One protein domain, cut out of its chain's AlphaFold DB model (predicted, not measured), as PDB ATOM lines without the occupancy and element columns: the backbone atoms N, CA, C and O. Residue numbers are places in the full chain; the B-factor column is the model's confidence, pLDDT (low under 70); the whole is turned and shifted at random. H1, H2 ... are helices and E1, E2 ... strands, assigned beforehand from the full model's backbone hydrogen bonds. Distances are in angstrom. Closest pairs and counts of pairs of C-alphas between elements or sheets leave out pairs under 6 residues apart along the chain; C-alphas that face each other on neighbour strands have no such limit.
ATOM      1  N   HIS A 167     -16.520 -11.998 -40.029       97.81
ATOM      2  CA  HIS A 167     -17.807 -12.608 -39.696       97.81
ATOM      3  C   HIS A 167     -17.740 -13.223 -38.297       97.81
ATOM      4  O   HIS A 167     -16.680 -13.674 -37.885       97.81
ATOM      5  N   TRP A 168     -18.859 -13.269 -37.574       97.69
ATOM      6  CA  TRP A 168     -18.941 -14.036 -36.330       97.69
ATOM      7  C   TRP A 168     -19.222 -15.498 -36.659       97.69
ATOM      8  O   TRP A 168     -20.208 -15.785 -37.328       97.69
ATOM      9  N   VAL A 169     -18.372 -16.405 -36.198       97.50
ATOM     10  CA  VAL A 169     -18.419 -17.831 -36.536       97.50
ATOM     11  C   VAL A 169     -18.660 -18.639 -35.275       97.50
ATOM     12  O   VAL A 169     -17.977 -18.418 -34.275       97.50
ATOM     13  N   ALA A 170     -19.623 -19.557 -35.310       96.69
ATOM     14  CA  ALA A 170     -19.928 -20.450 -34.200       96.69
ATOM     15  C   ALA A 170     -18.762 -21.397 -33.895       96.69
ATOM     16  O   ALA A 170     -18.267 -22.101 -34.776       96.69
ATOM     17  N   LEU A 171     -18.355 -21.434 -32.627       94.06
ATOM     18  CA  LEU A 171     -17.286 -22.304 -32.134       94.06
ATOM     19  C   LEU A 171     -17.805 -23.624 -31.547       94.06
ATOM     20  O   LEU A 171     -17.019 -24.539 -31.328       94.06
ATOM     21  N   ALA A 172     -19.112 -23.733 -31.291       90.25
ATOM     22  CA  ALA A 172     -19.750 -24.923 -30.734       90.25
ATOM     23  C   ALA A 172     -21.090 -25.205 -31.428       90.25
ATOM     24  O   ALA A 172     -21.756 -24.283 -31.903       90.25
ATOM     25  N   THR A 173     -21.499 -26.476 -31.455       89.19
ATOM     26  CA  THR A 173     -22.822 -26.875 -31.947       89.19
ATOM     27  C   THR A 173     -23.846 -26.738 -30.827       89.19
ATOM     28  O   THR A 173     -23.732 -27.394 -29.794       89.19
ATOM     29  N   ALA A 174     -24.876 -25.925 -31.041       86.31
ATOM     30  CA  ALA A 174     -26.006 -25.821 -30.128       86.31
ATOM     31  C   ALA A 174     -27.253 -25.315 -30.858       86.31
ATOM     32  O   ALA A 174     -27.209 -24.365 -31.637       86.31
ATOM     33  N   ALA A 175     -28.389 -25.955 -30.578       80.06
ATOM     34  CA  ALA A 175     -29.720 -25.481 -30.951       80.06
ATOM     35  C   ALA A 175     -29.909 -25.057 -32.422       80.06
ATOM     36  O   ALA A 175     -30.465 -23.999 -32.723       80.06
ATOM     37  N   GLY A 176     -29.455 -25.906 -33.345       88.38
ATOM     38  CA  GLY A 176     -29.582 -25.668 -34.785       88.38
ATOM     39  C   GLY A 176     -28.503 -24.762 -35.380       88.38
ATOM     40  O   GLY A 176     -28.562 -24.493 -36.575       88.38
ATOM     41  N   VAL A 177     -27.529 -24.326 -34.577       94.44
ATOM     42  CA  VAL A 177     -26.267 -23.730 -35.026       94.44
ATOM     43  C   VAL A 177     -25.191 -24.807 -34.955       94.44
ATOM     44  O   VAL A 177     -25.031 -25.436 -33.908       94.44
ATOM     45  N   ASN A 178     -24.471 -25.033 -36.048       94.69
ATOM     46  CA  ASN A 178     -23.330 -25.944 -36.104       94.69
ATOM     47  C   ASN A 178     -22.016 -25.168 -35.978       94.69
ATOM     48  O   ASN A 178     -21.943 -23.988 -36.328       94.69
ATOM     49  N   VAL A 179     -20.955 -25.840 -35.523       93.56
ATOM     50  CA  VAL A 179     -19.595 -25.281 -35.581       93.56
ATOM     51  C   VAL A 179     -19.276 -24.838 -37.014       93.56
ATOM     52  O   VAL A 179     -19.451 -25.606 -37.958       93.56
ATOM     53  N   GLY A 180     -18.787 -23.607 -37.166       94.69
ATOM     54  CA  GLY A 180     -18.453 -23.007 -38.460       94.69
ATOM     55  C   GLY A 180     -19.570 -22.172 -39.093       94.69
ATOM     56  O   GLY A 180     -19.298 -21.442 -40.046       94.69
ATOM     57  N   ASP A 181     -20.796 -22.211 -38.563       97.00
ATOM     58  CA  ASP A 181     -21.888 -21.376 -39.069       97.00
ATOM     59  C   ASP A 181     -21.609 -19.885 -38.818       97.00
ATOM     60  O   ASP A 181     -21.113 -19.486 -37.760       97.00
ATOM     61  N   ILE A 182     -21.964 -19.041 -39.792       97.69
ATOM     62  CA  ILE A 182     -21.882 -17.585 -39.649       97.69
ATOM     63  C   ILE A 182     -23.106 -17.091 -38.874       97.69
ATOM     64  O   ILE A 182     -24.241 -17.169 -39.346       97.69
ATOM     65  N   CYS A 183     -22.860 -16.520 -37.703       96.75
ATOM     66  CA  CYS A 183     -23.866 -15.968 -36.812       96.75
ATOM     67  C   CYS A 183     -23.957 -14.445 -36.957       96.75
ATOM     68  O   CYS A 183     -22.967 -13.751 -37.187       96.75
ATOM     69  N   GLN A 184     -25.152 -13.889 -36.760       96.75
ATOM     70  CA  GLN A 184     -25.347 -12.443 -36.676       96.75
ATOM     71  C   GLN A 184     -25.723 -12.066 -35.244       96.75
ATOM     72  O   GLN A 184     -26.869 -12.246 -34.830       96.75
ATOM     73  N   LEU A 185     -24.753 -11.542 -34.493       94.81
ATOM     74  CA  LEU A 185     -24.998 -11.011 -33.151       94.81
ATOM     75  C   LEU A 185     -25.949  -9.811 -33.218       94.81
ATOM     76  O   LEU A 185     -25.828  -8.932 -34.078       94.81
ATOM     77  N   ARG A 186     -26.893  -9.769 -32.283       93.94
ATOM     78  CA  ARG A 186     -27.783  -8.629 -32.056       93.94
ATOM     79  C   ARG A 186     -27.030  -7.551 -31.281       93.94
ATOM     80  O   ARG A 186     -26.058  -7.829 -30.592       93.94
ATOM     81  N   ALA A 187     -27.525  -6.314 -31.323       89.88
ATOM     82  CA  ALA A 187     -26.893  -5.189 -30.621       89.88
ATOM     83  C   ALA A 187     -26.720  -5.410 -29.102       89.88
ATOM     84  O   ALA A 187     -25.828  -4.817 -28.506       89.88
ATOM     85  N   ASN A 188     -27.555  -6.267 -28.504       87.69
ATOM     86  CA  ASN A 188     -27.542  -6.584 -27.074       87.69
ATOM     87  C   ASN A 188     -26.826  -7.900 -26.745       87.69
ATOM     88  O   ASN A 188     -26.817  -8.295 -25.580       87.69
ATOM     89  N   ASP A 189     -26.298  -8.606 -27.744       88.31
ATOM     90  CA  ASP A 189     -25.586  -9.848 -27.481       88.31
ATOM     91  C   ASP A 189     -24.200  -9.523 -26.891       88.31
ATOM     92  O   ASP A 189     -23.530  -8.606 -27.383       88.31
ATOM     93  N   PRO A 190     -23.751 -10.233 -25.839       85.19
ATOM     94  CA  PRO A 190     -22.471  -9.951 -25.202       85.19
ATOM     95  C   PRO A 190     -21.307 -10.187 -26.166       85.19
ATOM     96  O   PRO A 190     -21.205 -11.252 -26.777       85.19
ATOM     97  N   ALA A 191     -20.392  -9.223 -26.261       90.50
ATOM     98  CA  ALA A 191     -19.138  -9.385 -26.985       90.50
ATOM     99  C   ALA A 191     -17.990  -8.642 -26.301       90.50
ATOM    100  O   ALA A 191     -18.172  -7.575 -25.711       90.50
ATOM    101  N   ARG A 192     -16.789  -9.217 -26.401       87.44
ATOM    102  CA  ARG A 192     -15.542  -8.633 -25.910       87.44
ATOM    103  C   ARG A 192     -14.420  -8.935 -26.899       87.44
ATOM    104  O   ARG A 192     -14.029 -10.083 -27.091       87.44
ATOM    105  N   GLY A 193     -13.898  -7.885 -27.528       91.62
ATOM    106  CA  GLY A 193     -12.865  -8.016 -28.554       91.62
ATOM    107  C   GLY A 193     -13.348  -8.845 -29.747       91.62
ATOM    108  O   GLY A 193     -14.309  -8.472 -30.419       91.62
ATOM    109  N   GLU A 194     -12.662  -9.954 -30.015       95.06
ATOM    110  CA  GLU A 194     -12.949 -10.860 -31.135       95.06
ATOM    111  C   GLU A 194     -13.889 -12.008 -30.760       95.06
ATOM    112  O   GLU A 194     -14.224 -12.803 -31.627       95.06
ATOM    113  N   TYR A 195     -14.340 -12.084 -29.507       94.06
ATOM    114  CA  TYR A 195     -15.229 -13.134 -29.018       94.06
ATOM    115  C   TYR A 195     -16.593 -12.567 -28.627       94.06
ATOM    116  O   TYR A 195     -16.718 -11.412 -28.209       94.06
ATOM    117  N   GLY A 196     -17.630 -13.383 -28.768       92.75
ATOM    118  CA  GLY A 196     -18.994 -13.023 -28.412       92.75
ATOM    119  C   GLY A 196     -19.853 -14.236 -28.098       92.75
ATOM    120  O   GLY A 196     -19.419 -15.380 -28.232       92.75
ATOM    121  N   LEU A 197     -21.084 -13.974 -27.671       91.44
ATOM    122  CA  LEU A 197     -22.057 -14.996 -27.316       91.44
ATOM    123  C   LEU A 197     -23.327 -14.801 -28.143       91.44
ATOM    124  O   LEU A 197     -24.119 -13.897 -27.884       91.44
ATOM    125  N   PHE A 198     -23.519 -15.644 -29.154       95.81
ATOM    126  CA  PHE A 198     -24.712 -15.621 -29.992       95.81
ATOM    127  C   PHE A 198     -25.876 -16.296 -29.275       95.81
ATOM    128  O   PHE A 198     -25.774 -17.454 -28.879       95.81
ATOM    129  N   ILE A 199     -26.995 -15.588 -29.124       92.50
ATOM    130  CA  ILE A 199     -28.211 -16.157 -28.538       92.50
ATOM    131  C   ILE A 199     -29.126 -16.619 -29.673       92.50
ATOM    132  O   ILE A 199     -29.713 -15.803 -30.394       92.50
ATOM    133  N   SER A 200     -29.258 -17.938 -29.825       93.31
ATOM    134  CA  SER A 200     -30.071 -18.560 -30.870       93.31
ATOM    135  C   SER A 200     -31.562 -18.203 -30.724       93.31
ATOM    136  O   SER A 200     -32.020 -17.632 -29.729       93.31
ATOM    137  N   SER A 201     -32.378 -18.555 -31.721       90.50
ATOM    138  CA  SER A 201     -33.834 -18.373 -31.635       90.50
ATOM    139  C   SER A 201     -34.498 -19.214 -30.538       90.50
ATOM    140  O   SER A 201     -35.581 -18.845 -30.088       90.50
ATOM    141  N   SER A 202     -33.876 -20.313 -30.093       88.75
ATOM    142  CA  SER A 202     -34.357 -21.117 -28.956       88.75
ATOM    143  C   SER A 202     -33.971 -20.524 -27.597       88.75
ATOM    144  O   SER A 202     -34.534 -20.932 -26.583       88.75
ATOM    145  N   GLY A 203     -33.071 -19.534 -27.567       88.69
ATOM    146  CA  GLY A 203     -32.566 -18.909 -26.345       88.69
ATOM    147  C   GLY A 203     -31.275 -19.525 -25.804       88.69
ATOM    148  O   GLY A 203     -30.831 -19.114 -24.735       88.69
ATOM    149  N   ASP A 204     -30.675 -20.468 -26.531       84.62
ATOM    150  CA  ASP A 204     -29.394 -21.075 -26.173       84.62
ATOM    151  C   ASP A 204     -28.228 -20.158 -26.556       84.62
ATOM    152  O   ASP A 204     -28.274 -19.450 -27.566       84.62
ATOM    153  N   SER A 205     -27.179 -20.164 -25.738       88.62
ATOM    154  CA  SER A 205     -25.985 -19.347 -25.936       88.62
ATOM    155  C   SER A 205     -24.886 -20.133 -26.648       88.62
ATOM    156  O   SER A 205     -24.434 -21.156 -26.137       88.62
ATOM    157  N   VAL A 206     -24.427 -19.628 -27.791       92.12
ATOM    158  CA  VAL A 206     -23.386 -20.237 -28.627       92.12
ATOM    159  C   VAL A 206     -22.154 -19.328 -28.643       92.12
ATOM    160  O   VAL A 206     -22.276 -18.164 -29.035       92.12
ATOM    161  N   PRO A 207     -20.965 -19.803 -28.232       91.94
ATOM    162  CA  PRO A 207     -19.745 -19.013 -28.342       91.94
ATOM    163  C   PRO A 207     -19.415 -18.752 -29.815       91.94
ATOM    164  O   PRO A 207     -19.478 -19.659 -30.649       91.94
ATOM    165  N   VAL A 208     -19.065 -17.506 -30.135       96.88
ATOM    166  CA  VAL A 208     -18.678 -17.080 -31.486       96.88
ATOM    167  C   VAL A 208     -17.362 -16.306 -31.477       96.88
ATOM    168  O   VAL A 208     -17.049 -15.615 -30.506       96.88
ATOM    169  N   GLN A 209     -16.616 -16.374 -32.580       97.69
ATOM    170  CA  GLN A 209     -15.389 -15.600 -32.795       97.69
ATOM    171  C   GLN A 209     -15.428 -14.854 -34.132       97.69
ATOM    172  O   GLN A 209     -15.984 -15.355 -35.107       97.69
ATOM    173  N   GLN A 210     -14.850 -13.653 -34.189       97.94
ATOM    174  CA  GLN A 210     -14.644 -12.929 -35.439       97.94
ATOM    175  C   GLN A 210     -13.554 -13.606 -36.269       97.94
ATOM    176  O   GLN A 210     -12.421 -13.725 -35.814       97.94
ATOM    177  N   MET A 211     -13.886 -14.001 -37.494       98.12
ATOM    178  CA  MET A 211     -12.949 -14.584 -38.454       98.12
ATOM    179  C   MET A 211     -13.155 -13.968 -39.836       98.12
ATOM    180  O   MET A 211     -14.278 -13.666 -40.246       98.12
ATOM    181  N   SER A 212     -12.072 -13.796 -40.581       97.88
ATOM    182  CA  SER A 212     -12.115 -13.428 -41.997       97.88
ATOM    183  C   SER A 212     -12.567 -14.621 -42.836       97.88
ATOM    184  O   SER A 212     -12.413 -15.768 -42.424       97.88
ATOM    185  N   SER A 213     -13.058 -14.397 -44.058       97.00
ATOM    186  CA  SER A 213     -13.478 -15.505 -44.936       97.00
ATOM    187  C   SER A 213     -12.372 -16.551 -45.159       97.00
ATOM    188  O   SER A 213     -12.649 -17.741 -45.203       97.00
ATOM    189  N   LYS A 214     -11.104 -16.119 -45.212       95.88
ATOM    190  CA  LYS A 214      -9.951 -17.021 -45.348       95.88
ATOM    191  C   LYS A 214      -9.702 -17.856 -44.084       95.88
ATOM    192  O   LYS A 214      -9.287 -19.007 -44.185       95.88
ATOM    193  N   GLU A 215      -9.917 -17.274 -42.906       96.62
ATOM    194  CA  GLU A 215      -9.806 -17.986 -41.627       96.62
ATOM    195  C   GLU A 215     -10.964 -18.961 -41.431       96.62
ATOM    196  O   GLU A 215     -10.731 -20.045 -40.912       96.62
ATOM    197  N   ILE A 216     -12.166 -18.631 -41.916       96.88
ATOM    198  CA  ILE A 216     -13.317 -19.545 -41.929       96.88
ATOM    199  C   ILE A 216     -12.994 -20.794 -42.741       96.88
ATOM    200  O   ILE A 216     -13.157 -21.900 -42.236       96.88
ATOM    201  N   ASP A 217     -12.483 -20.630 -43.963       94.81
ATOM    202  CA  ASP A 217     -12.110 -21.767 -44.808       94.81
ATOM    203  C   ASP A 217     -11.037 -22.627 -44.132       94.81
ATOM    204  O   ASP A 217     -11.147 -23.848 -44.117       94.81
ATOM    205  N   ALA A 218     -10.023 -22.006 -43.515       94.56
ATOM    206  CA  ALA A 218      -8.982 -22.723 -42.779       94.56
ATOM    207  C   ALA A 218      -9.522 -23.439 -41.527       94.56
ATOM    208  O   ALA A 218      -9.096 -24.555 -41.226       94.56
ATOM    209  N   PHE A 219     -10.464 -22.817 -40.817       93.56
ATOM    210  CA  PHE A 219     -11.132 -23.369 -39.643       93.56
ATOM    211  C   PHE A 219     -11.991 -24.579 -40.024       93.56
ATOM    212  O   PHE A 219     -11.798 -25.662 -39.470       93.56
ATOM    213  N   ILE A 220     -12.844 -24.453 -41.043       92.19
ATOM    214  CA  ILE A 220     -13.637 -25.564 -41.587       92.19
ATOM    215  C   ILE A 220     -12.717 -26.668 -42.118       92.19
ATOM    216  O   ILE A 220     -12.913 -27.838 -41.797       92.19
ATOM    217  N   ASP A 221     -11.667 -26.320 -42.862       90.62
ATOM    218  CA  ASP A 221     -10.681 -27.290 -43.339       90.62
ATOM    219  C   ASP A 221     -10.000 -28.022 -42.184       90.62
ATOM    220  O   ASP A 221      -9.717 -29.207 -42.316       90.62
ATOM    221  N   SER A 222      -9.710 -27.352 -41.066       89.31
ATOM    222  CA  SER A 222      -9.099 -27.984 -39.892       89.31
ATOM    223  C   SER A 222     -10.051 -28.965 -39.206       89.31
ATOM    224  O   SER A 222      -9.626 -30.056 -38.821       89.31
ATOM    225  N   LEU A 223     -11.344 -28.633 -39.157       83.88
ATOM    226  CA  LEU A 223     -12.398 -29.518 -38.664       83.88
ATOM    227  C   LEU A 223     -12.579 -30.731 -39.585       83.88
ATOM    228  O   LEU A 223     -12.728 -31.850 -39.109       83.88
ATOM    229  N   MET A 224     -12.493 -30.537 -40.905       82.88
ATOM    230  CA  MET A 224     -12.650 -31.609 -41.897       82.88
ATOM    231  C   MET A 224     -11.382 -32.466 -42.064       82.88
ATOM    232  O   MET A 224     -11.464 -33.659 -42.363       82.88
ATOM    233  N   LYS A 225     -10.193 -31.872 -41.887       79.88
ATOM    234  CA  LYS A 225      -8.888 -32.560 -41.916       79.88
ATOM    235  C   LYS A 225      -8.575 -33.278 -40.611       79.88
ATOM    236  O   LYS A 225      -7.756 -34.199 -40.658       79.88
ATOM    237  N   LYS A 226      -9.282 -32.981 -39.510       60.06
ATOM    238  CA  LYS A 226      -9.574 -33.967 -38.456       60.06
ATOM    239  C   LYS A 226     -10.452 -35.071 -39.062       60.06
ATOM    240  O   LYS A 226     -11.629 -35.245 -38.770       60.06
TER     241      LYS A 226
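AT A GLANCE: This is residues 167 to 226 of the 434 residues of the protein "Hypothetical protein" of Polarella glacialis (UniProt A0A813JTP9). A small three-stranded antiparallel sheet, ordered E1 E3 E2, has helix H1 at one end, following E3 with no residue between them and turning sharply away from its direction, and a long loop, residues 171 to 194, tied by short pairings to E1 and E2. The 60 printed residues hold three named strands, then one named helix; the class is mixed. The whole is compact, radius of gyration of the C-alphas 11.3 A, and only just flat, spanning 33 by 24 by 13 A.

IN THESE COORDINATES: E1, residues 167 to 170, begins at C-alpha 167 (-17.807, -12.608, -39.696). E2 is residues 195 to 199; E3, residues 205 to 212, is 22.0 A long. H1, residues 213 to 225, is 17.9 A long and ends at C-alpha 225 (-8.888, -32.560, -41.916).

HOW THE PARTS SIT: E1 and E3 are antiparallel at 139 degrees, with N 169 and O 209 within hydrogen-bond range at 2.8 A. E2 and E3 form a hairpin, antiparallel at 134 degrees, with N 198 and O 206 at 2.8 A. H1 is on the sheet, two layers, and stands up from it at 55 degrees. In H1 every O i to N i+4 pair is within range.

THE WHOLE: The farthest C-alphas, Asn 188 and Lys 225, are 35.3 A apart. The printed part has no cut. The link E1 to E2 is long. Residue 226 is under pLDDT 70.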